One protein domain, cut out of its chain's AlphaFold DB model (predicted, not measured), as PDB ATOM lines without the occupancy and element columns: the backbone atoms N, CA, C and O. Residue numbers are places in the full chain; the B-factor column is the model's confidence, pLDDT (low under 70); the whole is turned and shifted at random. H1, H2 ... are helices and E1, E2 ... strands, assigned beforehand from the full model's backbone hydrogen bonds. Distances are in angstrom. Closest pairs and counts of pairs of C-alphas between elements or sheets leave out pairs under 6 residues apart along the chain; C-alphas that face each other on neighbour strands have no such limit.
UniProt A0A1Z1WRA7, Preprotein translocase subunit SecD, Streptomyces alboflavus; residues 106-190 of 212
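What this domain is: This is residues 106 to 190 of the 212 residues of the protein "Preprotein translocase subunit SecD" of Streptomyces alboflavus (UniProt A0A1Z1WRA7). Two separate strand parts, a small three-stranded sheet (E1, E3, E2) and a long hairpin (E4, E5), stand at opposite ends of an open, loose frame, joined by residues 142 to 150. H1 runs from the hairpin's open end back toward the sheet's end. The printed part has 85 residues, mixed in class, in order E1 E2 E3 E4 E5 H1; both sheets are antiparallel. The radius of gyration of the C-alphas is 15.2 A, the spans 40 by 32 by 25 A.

Where its parts are: Find C-alpha 109 at (210.488, 231.332, 165.696), where E1, residues 109 to 113, begins. E3 is 138 to 141, E2 127 to 130. E4, 151 to 159, covers 21.2 A and bends by 52 degrees at 156; E5, 165 to 172, covers 22.7 A. H1, 176 to 188, covers 17.9 A, ending at (212.632, 219.360, 168.998).

How they stand to each other: Look at inner strand E3: N 140 and O 111 of E1 are 2.8 A apart, N 139 and O 129 of E2 2.8 A. E2 and E3 form a hairpin. In the hairpin E4 and E5, N 157 and O 167 are 2.8 A apart. Every O i to N i+4 pair in H1 is within hydrogen-bond range. H1 is apart from E1, E2 and E3.

The domain as a whole: C-alphas 123 and 161, the farthest apart, are 44.7 A apart. The printed part has no cut; E1 to E2 is a long link. No printed residue is under 70 in pLDDT.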
ATOM      1  N   VAL A 106     208.675 234.080 175.982       92.75
ATOM      2  CA  VAL A 106     209.193 233.043 175.087       92.75
ATOM      3  C   VAL A 106     208.284 232.963 173.871       92.75
ATOM      4  O   VAL A 106     207.058 232.945 174.007       92.75
ATOM      5  N   HIS A 107     208.888 232.896 172.689       92.50
ATOM      6  CA  HIS A 107     208.188 232.842 171.413       92.50
ATOM      7  C   HIS A 107     208.757 231.725 170.537       92.50
ATOM      8  O   HIS A 107     209.977 231.558 170.510       92.50
ATOM      9  N   PRO A 108     207.918 231.001 169.777       91.19
ATOM     10  CA  PRO A 108     208.406 230.169 168.692       91.19
ATOM     11  C   PRO A 108     208.906 231.065 167.554       91.19
ATOM     12  O   PRO A 108     208.287 232.082 167.232       91.19
ATOM     13  N   VAL A 109     210.012 230.683 166.924       91.56
ATOM     14  CA  VAL A 109     210.488 231.332 165.696       91.56
ATOM     15  C   VAL A 109     209.705 230.741 164.532       91.56
ATOM     16  O   VAL A 109     209.806 229.547 164.292       91.56
ATOM     17  N   THR A 110     208.919 231.542 163.821       89.88
ATOM     18  CA  THR A 110     208.062 231.089 162.711       89.88
ATOM     19  C   THR A 110     208.643 231.406 161.336       89.88
ATOM     20  O   THR A 110     208.136 230.918 160.328       89.88
ATOM     21  N   GLY A 111     209.699 232.216 161.265       89.06
ATOM     22  CA  GLY A 111     210.375 232.542 160.014       89.06
ATOM     23  C   GLY A 111     211.600 233.424 160.210       89.06
ATOM     24  O   GLY A 111     211.863 233.909 161.308       89.06
ATOM     25  N   GLU A 112     212.298 233.689 159.114       90.50
ATOM     26  CA  GLU A 112     213.404 234.643 159.042       90.50
ATOM     27  C   GLU A 112     213.158 235.636 157.905       90.50
ATOM     28  O   GLU A 112     212.506 235.323 156.905       90.50
ATOM     29  N   THR A 113     213.657 236.861 158.044       88.44
ATOM     30  CA  THR A 113     213.526 237.888 157.010       88.44
ATOM     31  C   THR A 113     214.681 238.887 157.047       88.44
ATOM     32  O   THR A 113     215.281 239.129 158.090       88.44
ATOM     33  N   ASP A 114     214.987 239.501 155.907       89.69
ATOM     34  CA  ASP A 114     215.944 240.616 155.815       89.69
ATOM     35  C   ASP A 114     215.264 241.978 156.005       89.69
ATOM     36  O   ASP A 114     215.916 243.019 156.093       89.69
ATOM     37  N   ARG A 115     213.926 241.997 156.070       86.62
ATOM     38  CA  ARG A 115     213.181 243.233 156.308       86.62
ATOM     39  C   ARG A 115     213.133 243.545 157.793       86.62
ATOM     40  O   ARG A 115     212.692 242.729 158.597       86.62
ATOM     41  N   LYS A 116     213.467 244.790 158.130       86.06
ATOM     42  CA  LYS A 116     213.165 245.347 159.449       86.06
ATOM     43  C   LYS A 116     211.660 245.276 159.685       86.06
ATOM     44  O   LYS A 116     210.886 245.826 158.901       86.06
ATOM     45  N   GLY A 117     211.262 244.600 160.754       81.69
ATOM     46  CA  GLY A 117     209.888 244.612 161.238       81.69
ATOM     47  C   GLY A 117     209.763 245.380 162.551       81.69
ATOM     48  O   GLY A 117     210.606 246.208 162.896       81.69
ATOM     49  N   SER A 118     208.677 245.120 163.273       84.00
ATOM     50  CA  SER A 118     208.363 245.790 164.533       84.00
ATOM     51  C   SER A 118     208.615 244.865 165.720       84.00
ATOM     52  O   SER A 118     208.122 243.737 165.749       84.00
ATOM     53  N   ALA A 119     209.301 245.385 166.741       84.19
ATOM     54  CA  ALA A 119     209.406 244.731 168.046       84.19
ATOM     55  C   ALA A 119     208.077 244.760 168.822       84.19
ATOM     56  O   ALA A 119     207.841 243.923 169.695       84.19
ATOM     57  N   ARG A 120     207.191 245.715 168.502       85.94
ATOM     58  CA  ARG A 120     205.834 245.754 169.047       85.94
ATOM     59  C   ARG A 120     204.999 244.639 168.404       85.94
ATOM     60  O   ARG A 120     205.050 244.531 167.176       85.94
ATOM     61  N   PRO A 121     204.215 243.880 169.193       85.12
ATOM     62  CA  PRO A 121     203.342 242.836 168.669       85.12
ATOM     63  C   PRO A 121     202.371 243.373 167.615       85.12
ATOM     64  O   PRO A 121     201.753 244.423 167.817       85.12
ATOM     65  N   ALA A 122     202.233 242.639 166.516       87.38
ATOM     66  CA  ALA A 122     201.167 242.810 165.542       87.38
ATOM     67  C   ALA A 122     199.826 242.298 166.106       87.38
ATOM     68  O   ALA A 122     199.756 241.768 167.217       87.38
ATOM     69  N   ALA A 123     198.742 242.470 165.345       87.00
ATOM     70  CA  ALA A 123     197.395 242.078 165.774       87.00
ATOM     71  C   ALA A 123     197.254 240.567 166.048       87.00
ATOM     72  O   ALA A 123     196.456 240.167 166.887       87.00
ATOM     73  N   ASP A 124     198.052 239.742 165.370       87.19
ATOM     74  CA  ASP A 124     198.132 238.290 165.558       87.19
ATOM     75  C   ASP A 124     199.119 237.869 166.669       87.19
ATOM     76  O   ASP A 124     199.331 236.682 166.907       87.19
ATOM     77  N   GLY A 125     199.735 238.836 167.358       86.94
ATOM     78  CA  GLY A 125     200.734 238.604 168.397       86.94
ATOM     79  C   GLY A 125     202.147 238.329 167.877       86.94
ATOM     80  O   GLY A 125     203.064 238.223 168.700       86.94
ATOM     81  N   SER A 126     202.347 238.256 166.556       90.00
ATOM     82  CA  SER A 126     203.670 238.091 165.954       90.00
ATOM     83  C   SER A 126     204.522 239.349 166.116       90.00
ATOM     84  O   SER A 126     204.017 240.463 166.290       90.00
ATOM     85  N   ARG A 127     205.843 239.189 166.097       93.25
ATOM     86  CA  ARG A 127     206.789 240.312 166.132       93.25
ATOM     87  C   ARG A 127     208.063 239.962 165.390       93.25
ATOM     88  O   ARG A 127     208.395 238.793 165.232       93.25
ATOM     89  N   THR A 128     208.799 240.976 164.968       93.25
ATOM     90  CA  THR A 128     210.059 240.788 164.252       93.25
ATOM     91  C   THR A 128     211.182 241.410 165.053       93.25
ATOM     92  O   THR A 128     211.146 242.610 165.329       93.25
ATOM     93  N   LEU A 129     212.170 240.602 165.427       93.25
ATOM     94  CA  LEU A 129     213.338 241.046 166.186       93.25
ATOM     95  C   LEU A 129     214.618 240.815 165.378       93.25
ATOM     96  O   LEU A 129     214.645 239.898 164.561       93.25
ATOM     97  N   PRO A 130     215.667 241.632 165.573       92.81
ATOM     98  CA  PRO A 130     216.976 241.366 164.987       92.81
ATOM     99  C   PRO A 130     217.482 239.982 165.386       92.81
ATOM    100  O   PRO A 130     217.344 239.580 166.542       92.81
ATOM    101  N   ASP A 131     218.065 239.282 164.425       91.62
ATOM    102  CA  ASP A 131     218.734 238.009 164.657       91.62
ATOM    103  C   ASP A 131     220.145 238.277 165.224       91.62
ATOM    104  O   ASP A 131     220.929 238.974 164.567       91.62
ATOM    105  N   PRO A 132     220.477 237.800 166.440       87.62
ATOM    106  CA  PRO A 132     221.800 238.008 167.025       87.62
ATOM    107  C   PRO A 132     222.910 237.273 166.263       87.62
ATOM    108  O   PRO A 132     224.048 237.745 166.261       87.62
ATOM    109  N   ASP A 133     222.585 236.167 165.592       87.94
ATOM    110  CA  ASP A 133     223.557 235.310 164.911       87.94
ATOM    111  C   ASP A 133     223.759 235.724 163.447       87.94
ATOM    112  O   ASP A 133     224.769 235.390 162.820       87.94
ATOM    113  N   ARG A 134     222.825 236.514 162.897       88.25
ATOM    114  CA  ARG A 134     222.843 236.965 161.503       88.25
ATOM    115  C   ARG A 134     222.724 238.489 161.390       88.25
ATOM    116  O   ARG A 134     221.616 239.023 161.313       88.25
ATOM    117  N   PRO A 135     223.848 239.224 161.283       88.69
ATOM    118  CA  PRO A 135     223.835 240.675 161.104       88.69
ATOM    119  C   PRO A 135     223.011 241.117 159.884       88.69
ATOM    120  O   PRO A 135     223.240 240.666 158.765       88.69
ATOM    121  N   GLY A 136     222.045 242.016 160.098       87.31
ATOM    122  CA  GLY A 136     221.094 242.467 159.067       87.31
ATOM    123  C   GLY A 136     219.871 241.557 158.898       87.31
ATOM    124  O   GLY A 136     218.885 241.957 158.278       87.31
ATOM    125  N   GLY A 137     219.913 240.375 159.509       92.06
ATOM    126  CA  GLY A 137     218.818 239.439 159.607       92.06
ATOM    127  C   GLY A 137     217.838 239.736 160.726       92.06
ATOM    128  O   GLY A 137     218.149 240.416 161.705       92.06
ATOM    129  N   HIS A 138     216.627 239.217 160.566       93.62
ATOM    130  CA  HIS A 138     215.570 239.313 161.555       93.62
ATOM    131  C   HIS A 138     214.838 237.981 161.686       93.62
ATOM    132  O   HIS A 138     214.576 237.301 160.692       93.62
ATOM    133  N   LEU A 139     214.444 237.664 162.912       93.06
ATOM    134  CA  LEU A 139     213.583 236.544 163.253       93.06
ATOM    135  C   LEU A 139     212.133 237.020 163.296       93.06
ATOM    136  O   LEU A 139     211.809 238.029 163.928       93.06
ATOM    137  N   VAL A 140     211.250 236.274 162.641       92.81
ATOM    138  CA  VAL A 140     209.802 236.403 162.787       92.81
ATOM    139  C   VAL A 140     209.383 235.475 163.915       92.81
ATOM    140  O   VAL A 140     209.523 234.258 163.825       92.81
ATOM    141  N   LEU A 141     208.898 236.066 164.996       93.75
ATOM    142  CA  LEU A 141     208.443 235.379 166.189       93.75
ATOM    143  C   LEU A 141     206.922 235.269 166.163       93.75
ATOM    144  O   LEU A 141     206.231 236.249 165.874       93.75
ATOM    145  N   GLY A 142     206.414 234.094 166.515       91.88
ATOM    146  CA  GLY A 142     204.991 233.856 166.718       91.88
ATOM    147  C   GLY A 142     204.455 234.503 168.004       91.88
ATOM    148  O   GLY A 142     205.179 235.217 168.712       91.88
ATOM    149  N   PRO A 143     203.180 234.249 168.346       91.81
ATOM    150  CA  PRO A 143     202.583 234.752 169.579       91.81
ATOM    151  C   PRO A 143     203.332 234.252 170.822       91.81
ATOM    152  O   PRO A 143     204.060 233.260 170.786       91.81
ATOM    153  N   THR A 144     203.163 234.961 171.939       92.69
ATOM    154  CA  THR A 144     203.796 234.601 173.216       92.69
ATOM    155  C   THR A 144     203.357 233.210 173.653       92.69
ATOM    156  O   THR A 144     202.179 232.991 173.926       92.69
ATOM    157  N   ALA A 145     204.308 232.286 173.756       91.12
ATOM    158  CA  ALA A 145     204.042 230.921 174.190       91.12
ATOM    159  C   ALA A 145     204.185 230.753 175.708       91.12
ATOM    160  O   ALA A 145     203.459 229.965 176.309       91.12
ATOM    161  N   LEU A 146     205.086 231.518 176.333       92.00
ATOM    162  CA  LEU A 146     205.268 231.546 177.782       92.00
ATOM    163  C   LEU A 146     205.647 232.954 178.251       92.00
ATOM    164  O   LEU A 146     206.360 233.675 177.553       92.00
ATOM    165  N   THR A 147     205.195 233.340 179.443       90.88
ATOM    166  CA  THR A 147     205.574 234.594 180.110       90.88
ATOM    167  C   THR A 147     206.354 234.318 181.395       90.88
ATOM    168  O   THR A 147     206.259 233.241 181.986       90.88
ATOM    169  N   GLY A 148     207.086 235.326 181.873       87.81
ATOM    170  CA  GLY A 148     207.823 235.268 183.138       87.81
ATOM    171  C   GLY A 148     206.962 235.015 184.382       87.81
ATOM    172  O   GLY A 148     207.493 234.591 185.398       87.81
ATOM    173  N   GLU A 149     205.641 235.204 184.319       86.06
ATOM    174  CA  GLU A 149     204.723 234.906 185.435       86.06
ATOM    175  C   GLU A 149     204.783 233.427 185.865       86.06
ATOM    176  O   GLU A 149     204.620 233.092 187.045       86.06
ATOM    177  N   GLY A 150     205.053 232.549 184.896       88.81
ATOM    178  CA  GLY A 150     205.212 231.113 185.083       88.81
ATOM    179  C   GLY A 150     206.562 230.681 185.655       88.81
ATOM    180  O   GLY A 150     206.718 229.505 185.992       88.81
ATOM    181  N   VAL A 151     207.528 231.594 185.776       90.31
ATOM    182  CA  VAL A 151     208.855 231.308 186.331       90.31
ATOM    183  C   VAL A 151     208.786 231.374 187.853       90.31
ATOM    184  O   VAL A 151     208.269 232.327 188.433       90.31
ATOM    185  N   LYS A 152     209.272 230.319 188.499       88.69
ATOM    186  CA  LYS A 152     209.404 230.203 189.950       88.69
ATOM    187  C   LYS A 152     210.741 230.770 190.418       88.69
ATOM    188  O   LYS A 152     210.741 231.608 191.309       88.69
ATOM    189  N   ASN A 153     211.837 230.316 189.807       85.88
ATOM    190  CA  ASN A 153     213.206 230.724 190.115       85.88
ATOM    191  C   ASN A 153     214.006 230.912 188.821       85.88
ATOM    192  O   ASN A 153     213.692 230.298 187.798       85.88
ATOM    193  N   ALA A 154     215.055 231.729 188.894       87.56
ATOM    194  CA  ALA A 154     216.048 231.892 187.844       87.56
ATOM    195  C   ALA A 154     217.431 232.044 188.486       87.56
ATOM    196  O   ALA A 154     217.621 232.945 189.302       87.56
ATOM    197  N   GLU A 155     218.381 231.185 188.127       85.44
ATOM    198  CA  GLU A 155     219.714 231.161 188.741       85.44
ATOM    199  C   GLU A 155     220.806 231.121 187.675       85.44
ATOM    200  O   GLU A 155     220.710 230.383 186.695       85.44
ATOM    201  N   ALA A 156     221.853 231.925 187.868       87.25
ATOM    202  CA  ALA A 156     223.049 231.874 187.041       87.25
ATOM    203  C   ALA A 156     223.972 230.769 187.566       87.25
ATOM    204  O   ALA A 156     224.479 230.847 188.683       87.25
ATOM    205  N   VAL A 157     224.199 229.750 186.747       87.88
ATOM    206  CA  VAL A 157     225.026 228.590 187.075       87.88
ATOM    207  C   VAL A 157     226.205 228.560 186.117       87.88
ATOM    208  O   VAL A 157     226.042 228.750 184.914       87.88
ATOM    209  N   PHE A 158     227.406 228.331 186.636       87.00
ATOM    210  CA  PHE A 158     228.572 228.073 185.802       87.00
ATOM    211  C   PHE A 158     228.678 226.569 185.541       87.00
ATOM    212  O   PHE A 158     228.743 225.788 186.496       87.00
ATOM    213  N   ASP A 159     228.697 226.155 184.273       84.44
ATOM    214  CA  ASP A 159     228.877 224.742 183.932       84.44
ATOM    215  C   ASP A 159     230.346 224.335 184.119       84.44
ATOM    216  O   ASP A 159     231.201 224.529 183.253       84.44
ATOM    217  N   GLN A 160     230.633 223.763 185.292       82.81
ATOM    218  CA  GLN A 160     231.963 223.285 185.667       82.81
ATOM    219  C   GLN A 160     232.382 222.004 184.935       82.81
ATOM    220  O   GLN A 160     233.576 221.716 184.875       82.81
ATOM    221  N   GLN A 161     231.439 221.216 184.406       82.88
ATOM    222  CA  GLN A 161     231.762 219.939 183.767       82.88
ATOM    223  C   GLN A 161     232.230 220.132 182.331       82.88
ATOM    224  O   GLN A 161     233.195 219.499 181.909       82.88
ATOM    225  N   SER A 162     231.548 220.998 181.586       81.31
ATOM    226  CA  SER A 162     231.879 221.260 180.185       81.31
ATOM    227  C   SER A 162     232.769 222.492 179.992       81.31
ATOM    228  O   SER A 162     233.296 222.685 178.901       81.31
ATOM    229  N   MET A 163     232.951 223.319 181.034       81.81
ATOM    230  CA  MET A 163     233.584 224.643 180.940       81.81
ATOM    231  C   MET A 163     232.911 225.552 179.888       81.81
ATOM    232  O   MET A 163     233.528 226.503 179.408       81.81
ATOM    233  N   ASN A 164     231.636 225.302 179.550       79.31
ATOM    234  CA  ASN A 164     230.889 226.036 178.517       79.31
ATOM    235  C   ASN A 164     230.381 227.421 178.966       79.31
ATOM    236  O   ASN A 164     229.626 228.069 178.243       79.31
ATOM    237  N   GLY A 165     230.812 227.906 180.133       87.44
ATOM    238  CA  GLY A 165     230.517 229.253 180.614       87.44
ATOM    239  C   GLY A 165     229.309 229.338 181.549       87.44
ATOM    240  O   GLY A 165     228.895 228.362 182.177       87.44
ATOM    241  N   TRP A 166     228.786 230.556 181.691       86.94
ATOM    242  CA  TRP A 166     227.619 230.854 182.520       86.94
ATOM    243  C   TRP A 166     226.328 230.577 181.754       86.94
ATOM    244  O   TRP A 166     226.154 231.043 180.630       86.94
ATOM    245  N   GLN A 167     225.396 229.892 182.403       89.19
ATOM    246  CA  GLN A 167     224.047 229.654 181.910       89.19
ATOM    247  C   GLN A 167     223.018 230.117 182.937       89.19
ATOM    248  O   GLN A 167     223.301 230.181 184.131       89.19
ATOM    249  N   VAL A 168     221.811 230.427 182.474       87.88
ATOM    250  CA  VAL A 168     220.684 230.725 183.360       87.88
ATOM    251  C   VAL A 168     219.753 229.523 183.374       87.88
ATOM    252  O   VAL A 168     219.191 229.156 182.344       87.88
ATOM    253  N   THR A 169     219.582 228.917 184.542       90.44
ATOM    254  CA  THR A 169     218.597 227.863 184.769       90.44
ATOM    255  C   THR A 169     217.286 228.493 185.219       90.44
ATOM    256  O   THR A 169     217.280 229.395 186.055       90.44
ATOM    257  N   LEU A 170     216.174 228.029 184.649       91.69
ATOM    258  CA  LEU A 170     214.828 228.489 184.976       91.69
ATOM    259  C   LEU A 170     214.021 227.340 185.579       91.69
ATOM    260  O   LEU A 170     213.891 226.287 184.958       91.69
ATOM    261  N   ASP A 171     213.415 227.584 186.739       92.00
ATOM    262  CA  ASP A 171     212.405 226.700 187.315       92.00
ATOM    263  C   ASP A 171     211.012 227.238 187.001       92.00
ATOM    264  O   ASP A 171     210.742 228.427 187.182       92.00
ATOM    265  N   PHE A 172     210.085 226.364 186.616       94.31
ATOM    266  CA  PHE A 172     208.701 226.745 186.323       94.31
ATOM    267  C   PHE A 172     207.728 226.341 187.437       94.31
ATOM    268  O   PHE A 172     207.965 225.400 188.197       94.31
ATOM    269  N   ARG A 173     206.591 227.043 187.525       90.88
ATOM    270  CA  ARG A 173     205.478 226.739 188.446       90.88
ATOM    271  C   ARG A 173     204.139 226.611 187.722       90.88
ATOM    272  O   ARG A 173     203.899 227.244 186.696       90.88
ATOM    273  N   GLY A 174     203.228 225.833 188.304       92.25
ATOM    274  CA  GLY A 174     201.875 225.651 187.773       92.25
ATOM    275  C   GLY A 174     201.882 225.088 186.350       92.25
ATOM    276  O   GLY A 174     202.643 224.173 186.043       92.25
ATOM    277  N   LYS A 175     201.051 225.655 185.467       92.25
ATOM    278  CA  LYS A 175     200.925 225.215 184.065       92.25
ATOM    279  C   LYS A 175     202.155 225.508 183.192       92.25
ATOM    280  O   LYS A 175     202.327 224.869 182.159       92.25
ATOM    281  N   ALA A 176     203.028 226.421 183.625       93.12
ATOM    282  CA  ALA A 176     204.152 226.910 182.829       93.12
ATOM    283  C   ALA A 176     205.153 225.816 182.438       93.12
ATOM    284  O   ALA A 176     205.688 225.851 181.335       93.12
ATOM    285  N   GLY A 177     205.372 224.821 183.305       93.62
ATOM    286  CA  GLY A 177     206.241 223.688 182.979       93.62
ATOM    287  C   GLY A 177     205.693 222.839 181.828       93.62
ATOM    288  O   GLY A 177     206.455 222.392 180.976       93.62
ATOM    289  N   GLY A 178     204.369 222.670 181.758       93.75
ATOM    290  CA  GLY A 178     203.703 221.982 180.650       93.75
ATOM    291  C   GLY A 178     203.727 222.798 179.357       93.75
ATOM    292  O   GLY A 178     203.978 222.241 178.289       93.75
ATOM    293  N   ASP A 179     203.530 224.116 179.452       92.75
ATOM    294  CA  ASP A 179     203.660 225.023 178.305       92.75
ATOM    295  C   ASP A 179     205.081 225.007 177.732       92.75
ATOM    296  O   ASP A 179     205.245 224.879 176.519       92.75
ATOM    297  N   TRP A 180     206.103 225.053 178.595       93.69
ATOM    298  CA  TRP A 180     207.499 224.909 178.184       93.69
ATOM    299  C   TRP A 180     207.743 223.565 177.496       93.69
ATOM    300  O   TRP A 180     208.206 223.549 176.361       93.69
ATOM    301  N   ALA A 181     207.348 222.453 178.130       93.19
ATOM    302  CA  ALA A 181     207.538 221.108 177.587       93.19
ATOM    303  C   ALA A 181     206.889 220.928 176.205       93.19
ATOM    304  O   ALA A 181     207.491 220.326 175.317       93.19
ATOM    305  N   ARG A 182     205.686 221.477 176.003       92.12
ATOM    306  CA  ARG A 182     204.987 221.453 174.713       92.12
ATOM    307  C   ARG A 182     205.748 222.238 173.648       92.12
ATOM    308  O   ARG A 182     206.031 221.692 172.589       92.12
ATOM    309  N   VAL A 183     206.118 223.485 173.940       90.62
ATOM    310  CA  VAL A 183     206.822 224.365 172.989       90.62
ATOM    311  C   VAL A 183     208.177 223.783 172.603       90.62
ATOM    312  O   VAL A 183     208.522 223.744 171.423       90.62
ATOM    313  N   THR A 184     208.946 223.295 173.578       90.62
ATOM    314  CA  THR A 184     210.237 222.660 173.298       90.62
ATOM    315  C   THR A 184     210.080 221.309 172.615       90.62
ATOM    316  O   THR A 184     210.922 220.952 171.802       90.62
ATOM    317  N   GLY A 185     209.010 220.563 172.909       91.44
ATOM    318  CA  GLY A 185     208.703 219.297 172.243       91.44
ATOM    319  C   GLY A 185     208.386 219.491 170.761       91.44
ATOM    320  O   GLY A 185     208.944 218.791 169.923       91.44
ATOM    321  N   GLU A 186     207.561 220.488 170.430       88.62
ATOM    322  CA  GLU A 186     207.283 220.887 169.045       88.62
ATOM    323  C   GLU A 186     208.563 221.345 168.328       88.62
ATOM    324  O   GLU A 186     208.831 220.914 167.208       88.62
ATOM    325  N   ALA A 187     209.389 222.159 168.994       87.31
ATOM    326  CA  ALA A 187     210.659 222.629 168.444       87.31
ATOM    327  C   ALA A 187     211.677 221.496 168.227       87.31
ATOM    328  O   ALA A 187     212.404 221.508 167.239       87.31
ATOM    329  N   ALA A 188     211.720 220.498 169.112       86.94
ATOM    330  CA  ALA A 188     212.632 219.360 168.998       86.94
ATOM    331  C   ALA A 188     212.328 218.468 167.783       86.94
ATOM    332  O   ALA A 188     213.205 217.744 167.315       86.94
ATOM    333  N   CYS A 189     211.098 218.514 167.265       86.50
ATOM    334  CA  CYS A 189     210.720 217.822 166.036       86.50
ATOM    335  C   CYS A 189     211.129 218.578 164.760       86.50
ATOM    336  O   CYS A 189     211.046 218.002 163.673       86.50
ATOM    337  N   ALA A 190     211.557 219.841 164.862       81.25
ATOM    338  CA  ALA A 190     212.015 220.628 163.725       81.25
ATOM    339  C   ALA A 190     213.520 220.411 163.456       81.25
ATOM    340  O   ALA A 190     214.299 220.196 164.390       81.25
TER     341      ALA A 190